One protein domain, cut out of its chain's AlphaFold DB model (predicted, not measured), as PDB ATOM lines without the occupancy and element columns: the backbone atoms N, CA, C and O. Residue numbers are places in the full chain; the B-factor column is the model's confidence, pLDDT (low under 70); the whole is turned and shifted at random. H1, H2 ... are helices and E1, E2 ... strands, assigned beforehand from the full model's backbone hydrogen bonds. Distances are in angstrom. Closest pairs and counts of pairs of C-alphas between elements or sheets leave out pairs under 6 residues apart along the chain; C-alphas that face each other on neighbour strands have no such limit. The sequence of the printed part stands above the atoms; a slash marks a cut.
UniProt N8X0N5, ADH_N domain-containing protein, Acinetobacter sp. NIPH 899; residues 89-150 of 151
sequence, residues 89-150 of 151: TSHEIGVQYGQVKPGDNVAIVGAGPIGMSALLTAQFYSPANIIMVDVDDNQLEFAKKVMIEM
ATOM      1  N   THR A  89     -25.710 -19.240 -57.503       96.44
ATOM      2  CA  THR A  89     -24.959 -18.003 -57.232       96.44
ATOM      3  C   THR A  89     -24.381 -18.009 -55.818       96.44
ATOM      4  O   THR A  89     -23.193 -17.753 -55.623       96.44
ATOM      5  N   SER A  90     -25.192 -18.360 -54.818       97.50
ATOM      6  CA  SER A  90     -24.747 -18.387 -53.419       97.50
ATOM      7  C   SER A  90     -23.723 -19.481 -53.148       97.50
ATOM      8  O   SER A  90     -22.758 -19.260 -52.418       97.50
ATOM      9  N   HIS A  91     -23.901 -20.654 -53.751       97.25
ATOM     10  CA  HIS A  91     -22.974 -21.764 -53.593       97.25
ATOM     11  C   HIS A  91     -21.640 -21.507 -54.306       97.25
ATOM     12  O   HIS A  91     -20.590 -21.651 -53.689       97.25
ATOM     13  N   GLU A  92     -21.654 -21.098 -55.576       95.81
ATOM     14  CA  GLU A  92     -20.441 -20.865 -56.368       95.81
ATOM     15  C   GLU A  92     -19.676 -19.629 -55.868       95.81
ATOM     16  O   GLU A  92     -18.503 -19.719 -55.500       95.81
ATOM     17  N   ILE A  93     -20.341 -18.471 -55.814       95.00
ATOM     18  CA  ILE A  93     -19.688 -17.189 -55.515       95.00
ATOM     19  C   ILE A  93     -19.551 -16.954 -54.010       95.00
ATOM     20  O   ILE A  93     -18.567 -16.371 -53.564       95.00
ATOM     21  N   GLY A  94     -20.522 -17.396 -53.211       96.44
ATOM     22  CA  GLY A  94     -20.468 -17.237 -51.759       96.44
ATOM     23  C   GLY A  94     -19.594 -18.300 -51.099       96.44
ATOM     24  O   GLY A  94     -18.589 -17.985 -50.465       96.44
ATOM     25  N   VAL A  95     -19.970 -19.571 -51.251       97.94
ATOM     26  CA  VAL A  95     -19.398 -20.676 -50.464       97.94
ATOM     27  C   VAL A  95     -18.104 -21.223 -51.071       97.94
ATOM     28  O   VAL A  95     -17.085 -21.296 -50.383       97.94
ATOM     29  N   GLN A  96     -18.110 -21.587 -52.355       96.38
ATOM     30  CA  GLN A  96     -16.945 -22.180 -53.018       96.38
ATOM     31  C   GLN A  96     -15.826 -21.160 -53.214       96.38
ATOM     32  O   GLN A  96     -14.679 -21.431 -52.854       96.38
ATOM     33  N   TYR A  97     -16.145 -19.972 -53.735       95.44
ATOM     34  CA  TYR A  97     -15.160 -18.901 -53.881       95.44
ATOM     35  C   TYR A  97     -14.716 -18.329 -52.526       95.44
ATOM     36  O   TYR A  97     -13.550 -17.967 -52.369       95.44
ATOM     37  N   GLY A  98     -15.602 -18.340 -51.521       96.25
ATOM     38  CA  GLY A  98     -15.263 -18.079 -50.118       96.25
ATOM     39  C   GLY A  98     -14.406 -19.170 -49.463       96.25
ATOM     40  O   GLY A  98     -13.894 -18.962 -48.367       96.25
ATOM     41  N   GLN A  99     -14.204 -20.304 -50.145       97.31
ATOM     42  CA  GLN A  99     -13.383 -21.438 -49.716       97.31
ATOM     43  C   GLN A  99     -13.773 -22.015 -48.352       97.31
ATOM     44  O   GLN A  99     -12.888 -22.401 -47.586       97.31
ATOM     45  N   VAL A 100     -15.076 -22.095 -48.065       98.06
ATOM     46  CA  VAL A 100     -15.578 -22.673 -46.811       98.06
ATOM     47  C   VAL A 100     -15.107 -24.121 -46.666       98.06
ATOM     48  O   VAL A 100     -15.237 -24.933 -47.587       98.06
ATOM     49  N   LYS A 101     -14.557 -24.449 -45.498       97.25
ATOM     50  CA  LYS A 101     -14.038 -25.773 -45.148       97.25
ATOM     51  C   LYS A 101     -14.645 -26.295 -43.843       97.25
ATOM     52  O   LYS A 101     -15.135 -25.514 -43.023       97.25
ATOM     53  N   PRO A 102     -14.544 -27.616 -43.605       97.88
ATOM     54  CA  PRO A 102     -14.919 -28.204 -42.328       97.88
ATOM     55  C   PRO A 102     -14.226 -27.529 -41.149       97.88
ATOM     56  O   PRO A 102     -13.002 -27.408 -41.122       97.88
ATOM     57  N   GLY A 103     -15.024 -27.124 -40.163       97.12
ATOM     58  CA  GLY A 103     -14.551 -26.456 -38.954       97.12
ATOM     59  C   GLY A 103     -14.345 -24.941 -39.069       97.12
ATOM     60  O   GLY A 103     -13.976 -24.324 -38.071       97.12
ATOM     61  N   ASP A 104     -14.603 -24.322 -40.225       97.81
ATOM     62  CA  ASP A 104     -14.493 -22.867 -40.369       97.81
ATOM     63  C   ASP A 104     -15.563 -22.117 -39.565       97.81
ATOM     64  O   ASP A 104     -16.673 -22.604 -39.341       97.81
ATOM     65  N   ASN A 105     -15.239 -20.885 -39.172       97.25
ATOM     66  CA  ASN A 105     -16.226 -19.915 -38.705       97.25
ATOM     67  C   ASN A 105     -16.597 -19.008 -39.878       97.25
ATOM     68  O   ASN A 105     -15.752 -18.256 -40.365       97.25
ATOM     69  N   VAL A 106     -17.849 -19.067 -40.324       97.81
ATOM     70  CA  VAL A 106     -18.333 -18.351 -41.508       97.81
ATOM     71  C   VAL A 106     -19.217 -17.188 -41.074       97.81
ATOM     72  O   VAL A 106     -20.168 -17.378 -40.323       97.81
ATOM     73  N   ALA A 107     -18.931 -15.982 -41.562       97.75
ATOM     74  CA  ALA A 107     -19.822 -14.835 -41.418       97.75
ATOM     75  C   ALA A 107     -20.512 -14.552 -42.758       97.75
ATOM     76  O   ALA A 107     -19.839 -14.365 -43.770       97.75
ATOM     77  N   ILE A 108     -21.843 -14.506 -42.757       97.75
ATOM     78  CA  ILE A 108     -22.670 -14.191 -43.924       97.75
ATOM     79  C   ILE A 108     -23.330 -12.838 -43.666       97.75
ATOM     80  O   ILE A 108     -24.106 -12.684 -42.722       97.75
ATOM     81  N   VAL A 109     -22.995 -11.848 -44.493       97.69
ATOM     82  CA  VAL A 109     -23.520 -10.482 -44.385       97.69
ATOM     83  C   VAL A 109     -24.649 -10.296 -45.393       97.69
ATOM     84  O   VAL A 109     -24.428 -10.360 -46.601       97.69
ATOM     85  N   GLY A 110     -25.849 -10.053 -44.880       96.81
ATOM     86  CA  GLY A 110     -27.115 -10.070 -45.600       96.81
ATOM     87  C   GLY A 110     -27.848 -11.394 -45.385       96.81
ATOM     88  O   GLY A 110     -27.331 -12.462 -45.688       96.81
ATOM     89  N   ALA A 111     -29.078 -11.315 -44.895       96.62
ATOM     90  CA  ALA A 111     -29.983 -12.421 -44.604       96.62
ATOM     91  C   ALA A 111     -31.165 -12.473 -45.595       96.62
ATOM     92  O   ALA A 111     -32.192 -13.079 -45.320       96.62
ATOM     93  N   GLY A 112     -31.014 -11.864 -46.777       95.88
ATOM     94  CA  GLY A 112     -31.943 -12.033 -47.900       95.88
ATOM     95  C   GLY A 112     -31.800 -13.395 -48.606       95.88
ATOM     96  O   GLY A 112     -31.017 -14.240 -48.173       95.88
ATOM     97  N   PRO A 113     -32.488 -13.618 -49.744       95.06
ATOM     98  CA  PRO A 113     -32.526 -14.923 -50.421       95.06
ATOM     99  C   PRO A 113     -31.153 -15.521 -50.779       95.06
ATOM    100  O   PRO A 113     -30.946 -16.723 -50.617       95.06
ATOM    101  N   ILE A 114     -30.198 -14.688 -51.210       97.25
ATOM    102  CA  ILE A 114     -28.807 -15.103 -51.478       97.25
ATOM    103  C   ILE A 114     -28.095 -15.498 -50.177       97.25
ATOM    104  O   ILE A 114     -27.493 -16.562 -50.089       97.25
ATOM    105  N   GLY A 115     -28.209 -14.686 -49.125       97.12
ATOM    106  CA  GLY A 115     -27.604 -14.988 -47.824       97.12
ATOM    107  C   GLY A 115     -28.150 -16.269 -47.195       97.12
ATOM    108  O   GLY A 115     -27.389 -17.098 -46.709       97.12
ATOM    109  N   MET A 116     -29.463 -16.484 -47.282       96.12
ATOM    110  CA  MET A 116     -30.119 -17.718 -46.838       96.12
ATOM    111  C   MET A 116     -29.689 -18.932 -47.666       96.12
ATOM    112  O   MET A 116     -29.471 -20.015 -47.131       96.12
ATOM    113  N   SER A 117     -29.513 -18.755 -48.974       96.50
ATOM    114  CA  SER A 117     -28.990 -19.803 -49.853       96.50
ATOM    115  C   SER A 117     -27.522 -20.121 -49.539       96.50
ATOM    116  O   SER A 117     -27.126 -21.287 -49.559       96.50
ATOM    117  N   ALA A 118     -26.714 -19.118 -49.186       97.38
ATOM    118  CA  ALA A 118     -25.350 -19.316 -48.701       97.38
ATOM    119  C   ALA A 118     -25.344 -20.041 -47.350       97.38
ATOM    120  O   ALA A 118     -24.566 -20.970 -47.173       97.38
ATOM    121  N   LEU A 119     -26.252 -19.696 -46.432       96.50
ATOM    122  CA  LEU A 119     -26.436 -20.401 -45.160       96.50
ATOM    123  C   LEU A 119     -26.772 -21.885 -45.376       96.50
ATOM    124  O   LEU A 119     -26.177 -22.753 -44.738       96.50
ATOM    125  N   LEU A 120     -27.701 -22.183 -46.288       95.31
ATOM    126  CA  LEU A 120     -28.084 -23.551 -46.642       95.31
ATOM    127  C   LEU A 120     -26.895 -24.327 -47.226       95.31
ATOM    128  O   LEU A 120     -26.593 -25.437 -46.799       95.31
ATOM    129  N   THR A 121     -26.210 -23.741 -48.206       96.19
ATOM    130  CA  THR A 121     -25.174 -24.436 -48.983       96.19
ATOM    131  C   THR A 121     -23.822 -24.499 -48.269       96.19
ATOM    132  O   THR A 121     -23.071 -25.450 -48.476       96.19
ATOM    133  N   ALA A 122     -23.524 -23.564 -47.361       96.69
ATOM    134  CA  ALA A 122     -22.331 -23.609 -46.513       96.69
ATOM    135  C   ALA A 122     -22.331 -24.836 -45.593       96.69
ATOM    136  O   ALA A 122     -21.271 -25.386 -45.305       96.69
ATOM    137  N   GLN A 123     -23.504 -25.316 -45.177       94.06
ATOM    138  CA  GLN A 123     -23.618 -26.485 -44.304       94.06
ATOM    139  C   GLN A 123     -23.137 -27.785 -44.955       94.06
ATOM    140  O   GLN A 123     -22.688 -28.679 -44.241       94.06
ATOM    141  N   PHE A 124     -23.107 -27.875 -46.291       94.94
ATOM    142  CA  PHE A 124     -22.493 -29.010 -46.996       94.94
ATOM    143  C   PHE A 124     -21.003 -29.184 -46.672       94.94
ATOM    144  O   PHE A 124     -20.445 -30.260 -46.882       94.94
ATOM    145  N   TYR A 125     -20.367 -28.133 -46.152       96.38
ATOM    146  CA  TYR A 125     -18.955 -28.096 -45.811       96.38
ATOM    147  C   TYR A 125     -18.699 -28.218 -44.305       96.38
ATOM    148  O   TYR A 125     -17.551 -28.109 -43.898       96.38
ATOM    149  N   SER A 126     -19.725 -28.467 -43.481       95.50
ATOM    150  CA  SER A 126     -19.616 -28.657 -42.023       95.50
ATOM    151  C   SER A 126     -18.792 -27.579 -41.288       95.50
ATOM    152  O   SER A 126     -17.826 -27.915 -40.589       95.50
ATOM    153  N   PRO A 127     -19.120 -26.280 -41.435       96.06
ATOM    154  CA  PRO A 127     -18.466 -25.221 -40.671       96.06
ATOM    155  C   PRO A 127     -18.715 -25.405 -39.166       96.06
ATOM    156  O   PRO A 127     -19.734 -25.960 -38.756       96.06
ATOM    157  N   ALA A 128     -17.790 -24.932 -38.331       96.12
ATOM    158  CA  ALA A 128     -17.953 -24.961 -36.878       96.12
ATOM    159  C   ALA A 128     -19.030 -23.980 -36.409       96.12
ATOM    160  O   ALA A 128     -19.805 -24.300 -35.513       96.12
ATOM    161  N   ASN A 129     -19.064 -22.784 -37.005       95.19
ATOM    162  CA  ASN A 129     -20.052 -21.756 -36.695       95.19
ATOM    163  C   ASN A 129     -20.457 -21.010 -37.968       95.19
ATOM    164  O   ASN A 129     -19.608 -20.714 -38.811       95.19
ATOM    165  N   ILE A 130     -21.733 -20.633 -38.058       96.38
ATOM    166  CA  ILE A 130     -22.231 -19.681 -39.054       96.38
ATOM    167  C   ILE A 130     -22.853 -18.495 -38.318       96.38
ATOM    168  O   ILE A 130     -23.693 -18.666 -37.437       96.38
ATOM    169  N   ILE A 131     -22.424 -17.286 -38.668       96.62
ATOM    170  CA  ILE A 131     -22.903 -16.027 -38.099       96.62
ATOM    171  C   ILE A 131     -23.615 -15.254 -39.208       96.62
ATOM    172  O   ILE A 131     -22.980 -14.797 -40.155       96.62
ATOM    173  N   MET A 132     -24.931 -15.095 -39.074       97.44
ATOM    174  CA  MET A 132     -25.742 -14.263 -39.966       97.44
ATOM    175  C   MET A 132     -25.754 -12.818 -39.461       97.44
ATOM    176  O   MET A 132     -26.006 -12.579 -38.279       97.44
ATOM    177  N   VAL A 133     -25.496 -11.861 -40.350       97.88
ATOM    178  CA  VAL A 133     -25.491 -10.423 -40.050       97.88
ATOM    179  C   VAL A 133     -26.477  -9.720 -40.971       97.88
ATOM    180  O   VAL A 133     -26.309  -9.754 -42.183       97.88
ATOM    181  N   ASP A 134     -27.480  -9.052 -40.413       97.88
ATOM    182  CA  ASP A 134     -28.440  -8.230 -41.151       97.88
ATOM    183  C   ASP A 134     -28.932  -7.088 -40.251       97.88
ATOM    184  O   ASP A 134     -28.713  -7.108 -39.038       97.88
ATOM    185  N   VAL A 135     -29.551  -6.077 -40.851       97.19
ATOM    186  CA  VAL A 135     -30.181  -4.954 -40.148       97.19
ATOM    187  C   VAL A 135     -31.664  -5.204 -39.855       97.19
ATOM    188  O   VAL A 135     -32.227  -4.519 -39.006       97.19
ATOM    189  N   ASP A 136     -32.302  -6.146 -40.557       97.12
ATOM    190  CA  ASP A 136     -33.699  -6.532 -40.357       97.12
ATOM    191  C   ASP A 136     -33.801  -7.748 -39.429       97.12
ATOM    192  O   ASP A 136     -33.485  -8.885 -39.798       97.12
ATOM    193  N   ASP A 137     -34.309  -7.509 -38.220       96.81
ATOM    194  CA  ASP A 137     -34.529  -8.549 -37.217       96.81
ATOM    195  C   ASP A 137     -35.436  -9.680 -37.728       96.81
ATOM    196  O   ASP A 137     -35.244 -10.834 -37.349       96.81
ATOM    197  N   ASN A 138     -36.387  -9.409 -38.631       96.44
ATOM    198  CA  ASN A 138     -37.266 -10.453 -39.165       96.44
ATOM    199  C   ASN A 138     -36.495 -11.460 -40.026       96.44
ATOM    200  O   ASN A 138     -36.763 -12.662 -39.957       96.44
ATOM    201  N   GLN A 139     -35.525 -10.983 -40.812       95.69
ATOM    202  CA  GLN A 139     -34.657 -11.846 -41.616       95.69
ATOM    203  C   GLN A 139     -33.748 -12.684 -40.713       95.69
ATOM    204  O   GLN A 139     -33.576 -13.879 -40.945       95.69
ATOM    205  N   LEU A 140     -33.216 -12.097 -39.636       96.12
ATOM    206  CA  LEU A 140     -32.403 -12.824 -38.658       96.12
ATOM    207  C   LEU A 140     -33.209 -13.884 -37.899       96.12
ATOM    208  O   LEU A 140     -32.725 -15.000 -37.705       96.12
ATOM    209  N   GLU A 141     -34.441 -13.578 -37.494       95.25
ATOM    210  CA  GLU A 141     -35.330 -14.549 -36.852       95.25
ATOM    211  C   GLU A 141     -35.713 -15.689 -37.800       95.25
ATOM    212  O   GLU A 141     -35.760 -16.850 -37.387       95.25
ATOM    213  N   PHE A 142     -35.934 -15.398 -39.084       93.62
ATOM    214  CA  PHE A 142     -36.127 -16.443 -40.085       93.62
ATOM    215  C   PHE A 142     -34.864 -17.302 -40.261       93.62
ATOM    216  O   PHE A 142     -34.957 -18.527 -40.242       93.62
ATOM    217  N   ALA A 143     -33.677 -16.689 -40.319       94.06
ATOM    218  CA  ALA A 143     -32.408 -17.407 -40.461       94.06
ATOM    219  C   ALA A 143     -32.160 -18.378 -39.298       94.06
ATOM    220  O   ALA A 143     -31.707 -19.503 -39.505       94.06
ATOM    221  N   LYS A 144     -32.496 -17.966 -38.068       91.62
ATOM    222  CA  LYS A 144     -32.418 -18.830 -36.883       91.62
ATOM    223  C   LYS A 144     -33.313 -20.060 -37.015       91.62
ATOM    224  O   LYS A 144     -32.869 -21.152 -36.679       91.62
ATOM    225  N   LYS A 145     -34.545 -19.900 -37.512       90.31
ATOM    226  CA  LYS A 145     -35.463 -21.031 -37.736       90.31
ATOM    227  C   LYS A 145     -34.890 -22.013 -38.753       90.31
ATOM    228  O   LYS A 145     -34.835 -23.201 -38.460       90.31
ATOM    229  N   VAL A 146     -34.385 -21.501 -39.877       84.94
ATOM    230  CA  VAL A 146     -33.742 -22.319 -40.917       84.94
ATOM    231  C   VAL A 146     -32.546 -23.093 -40.351       84.94
ATOM    232  O   VAL A 146     -32.424 -24.281 -40.612       84.94
ATOM    233  N   MET A 147     -31.693 -22.466 -39.532       80.62
ATOM    234  CA  MET A 147     -30.573 -23.171 -38.889       80.62
ATOM    235  C   MET A 147     -31.026 -24.285 -37.939       80.62
ATOM    236  O   MET A 147     -30.422 -25.351 -37.942       80.62
ATOM    237  N   ILE A 148     -32.069 -24.055 -37.136       72.88
ATOM    238  CA  ILE A 148     -32.572 -25.047 -36.171       72.88
ATOM    239  C   ILE A 148     -33.197 -26.252 -36.883       72.88
ATOM    240  O   ILE A 148     -33.015 -27.378 -36.440       72.88
ATOM    241  N   GLU A 149     -33.924 -26.039 -37.980       62.50
ATOM    242  CA  GLU A 149     -34.541 -27.129 -38.754       62.50
ATOM    243  C   GLU A 149     -33.513 -28.018 -39.478       62.50
ATOM    244  O   GLU A 149     -33.855 -29.109 -39.934       62.50
ATOM    245  N   MET A 150     -32.260 -27.564 -39.579       58.19
ATOM    246  CA  MET A 150     -31.174 -28.269 -40.262       58.19
ATOM    247  C   MET A 150     -30.210 -29.015 -39.323       58.19
ATOM    248  O   MET A 150     -29.367 -29.768 -39.816       58.19
TER     249      MET A 150
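This is residues 89 to 150 of the 151 residues of the protein "ADH_N domain-containing protein" of Acinetobacter sp. NIPH 899 (UniProt N8X0N5). A small sheet of two parallel strands, E1 and E2, has helix H2 over one face and its other face bare. H1 packs beside H2 on the side away from H3, and H3 lies alongside the E2 edge, so that H2 is the middle one of three helices, which run back against the strands. The printed part has 62 residues, in the order H1 E1 H2 E2 H3, and its class is mixed, helices and strands. It is compact and rounded, with a radius of gyration of the C-alphas of 10.6 A and spans of 28 by 21 by 16 A.

H1, residues 89 to 96, touches H2, residues 113 to 125, at a shallow tilt of 32 degrees, the same way; their closest C-alphas are those of Ser 90 and Ala 118, 4.8 A apart. E1, residues 105 to 109, is the parallel neighbour of E2, residues 129 to 133, with 16 degrees between their directions. Across this pair N 106 and O 129 are 2.8 A apart, and N 133 and O 108 are 2.9 A apart, both within hydrogen-bond range. E1, H2 and E2 form a strand-helix-strand unit, two parallel neighbour strands with a helix between them along the chain, and its crossover is right-handed. The closest C-alphas of E1 and H2 are those of Ile 108 and Gly 115, 6.3 A apart; those of H2 and E2 are Leu 119 and Ile 130, 7.4 A apart. H3, residues 137 to 149, comes closest to E2 at the C-alphas of Leu 140 and Met 132, 6.9 A apart. H2 and H3 are close but not clearly touching, with the C-alphas of Met 116 and Ala 143 closest at 6.8 A; they run the same way at a shallow tilt of 29 degrees. H1 is apart from E2 and H3, and E1 is apart from H3. Every O i to N i+4 pair of H3 is within hydrogen-bond range, against 3 of 4 in H1 and 6 of 9 in H2.

H1, residues 89 to 96, begins at C-alpha 89 (-24.959, -18.003, -57.232) and is 10.0 A long. E1, residues 105 to 109, is 13.2 A long. H2, residues 113 to 125, begins at C-alpha 113 (-32.526, -14.923, -50.421) and is 19.5 A long. E2, residues 129 to 133, is 13.0 A long. H3, residues 137 to 149, is 18.6 A long and ends at C-alpha 149 (-34.541, -27.129, -38.754).

The two C-alphas farthest apart are those of Pro 102 and Asp 136, 28.7 A. The printed part has no cut and no long link; the link from H1 to E1, 8 residues, is short, and the other three are tight. The mean pLDDT of the printed part is 94.3, and residues 149 to 150 are under 70.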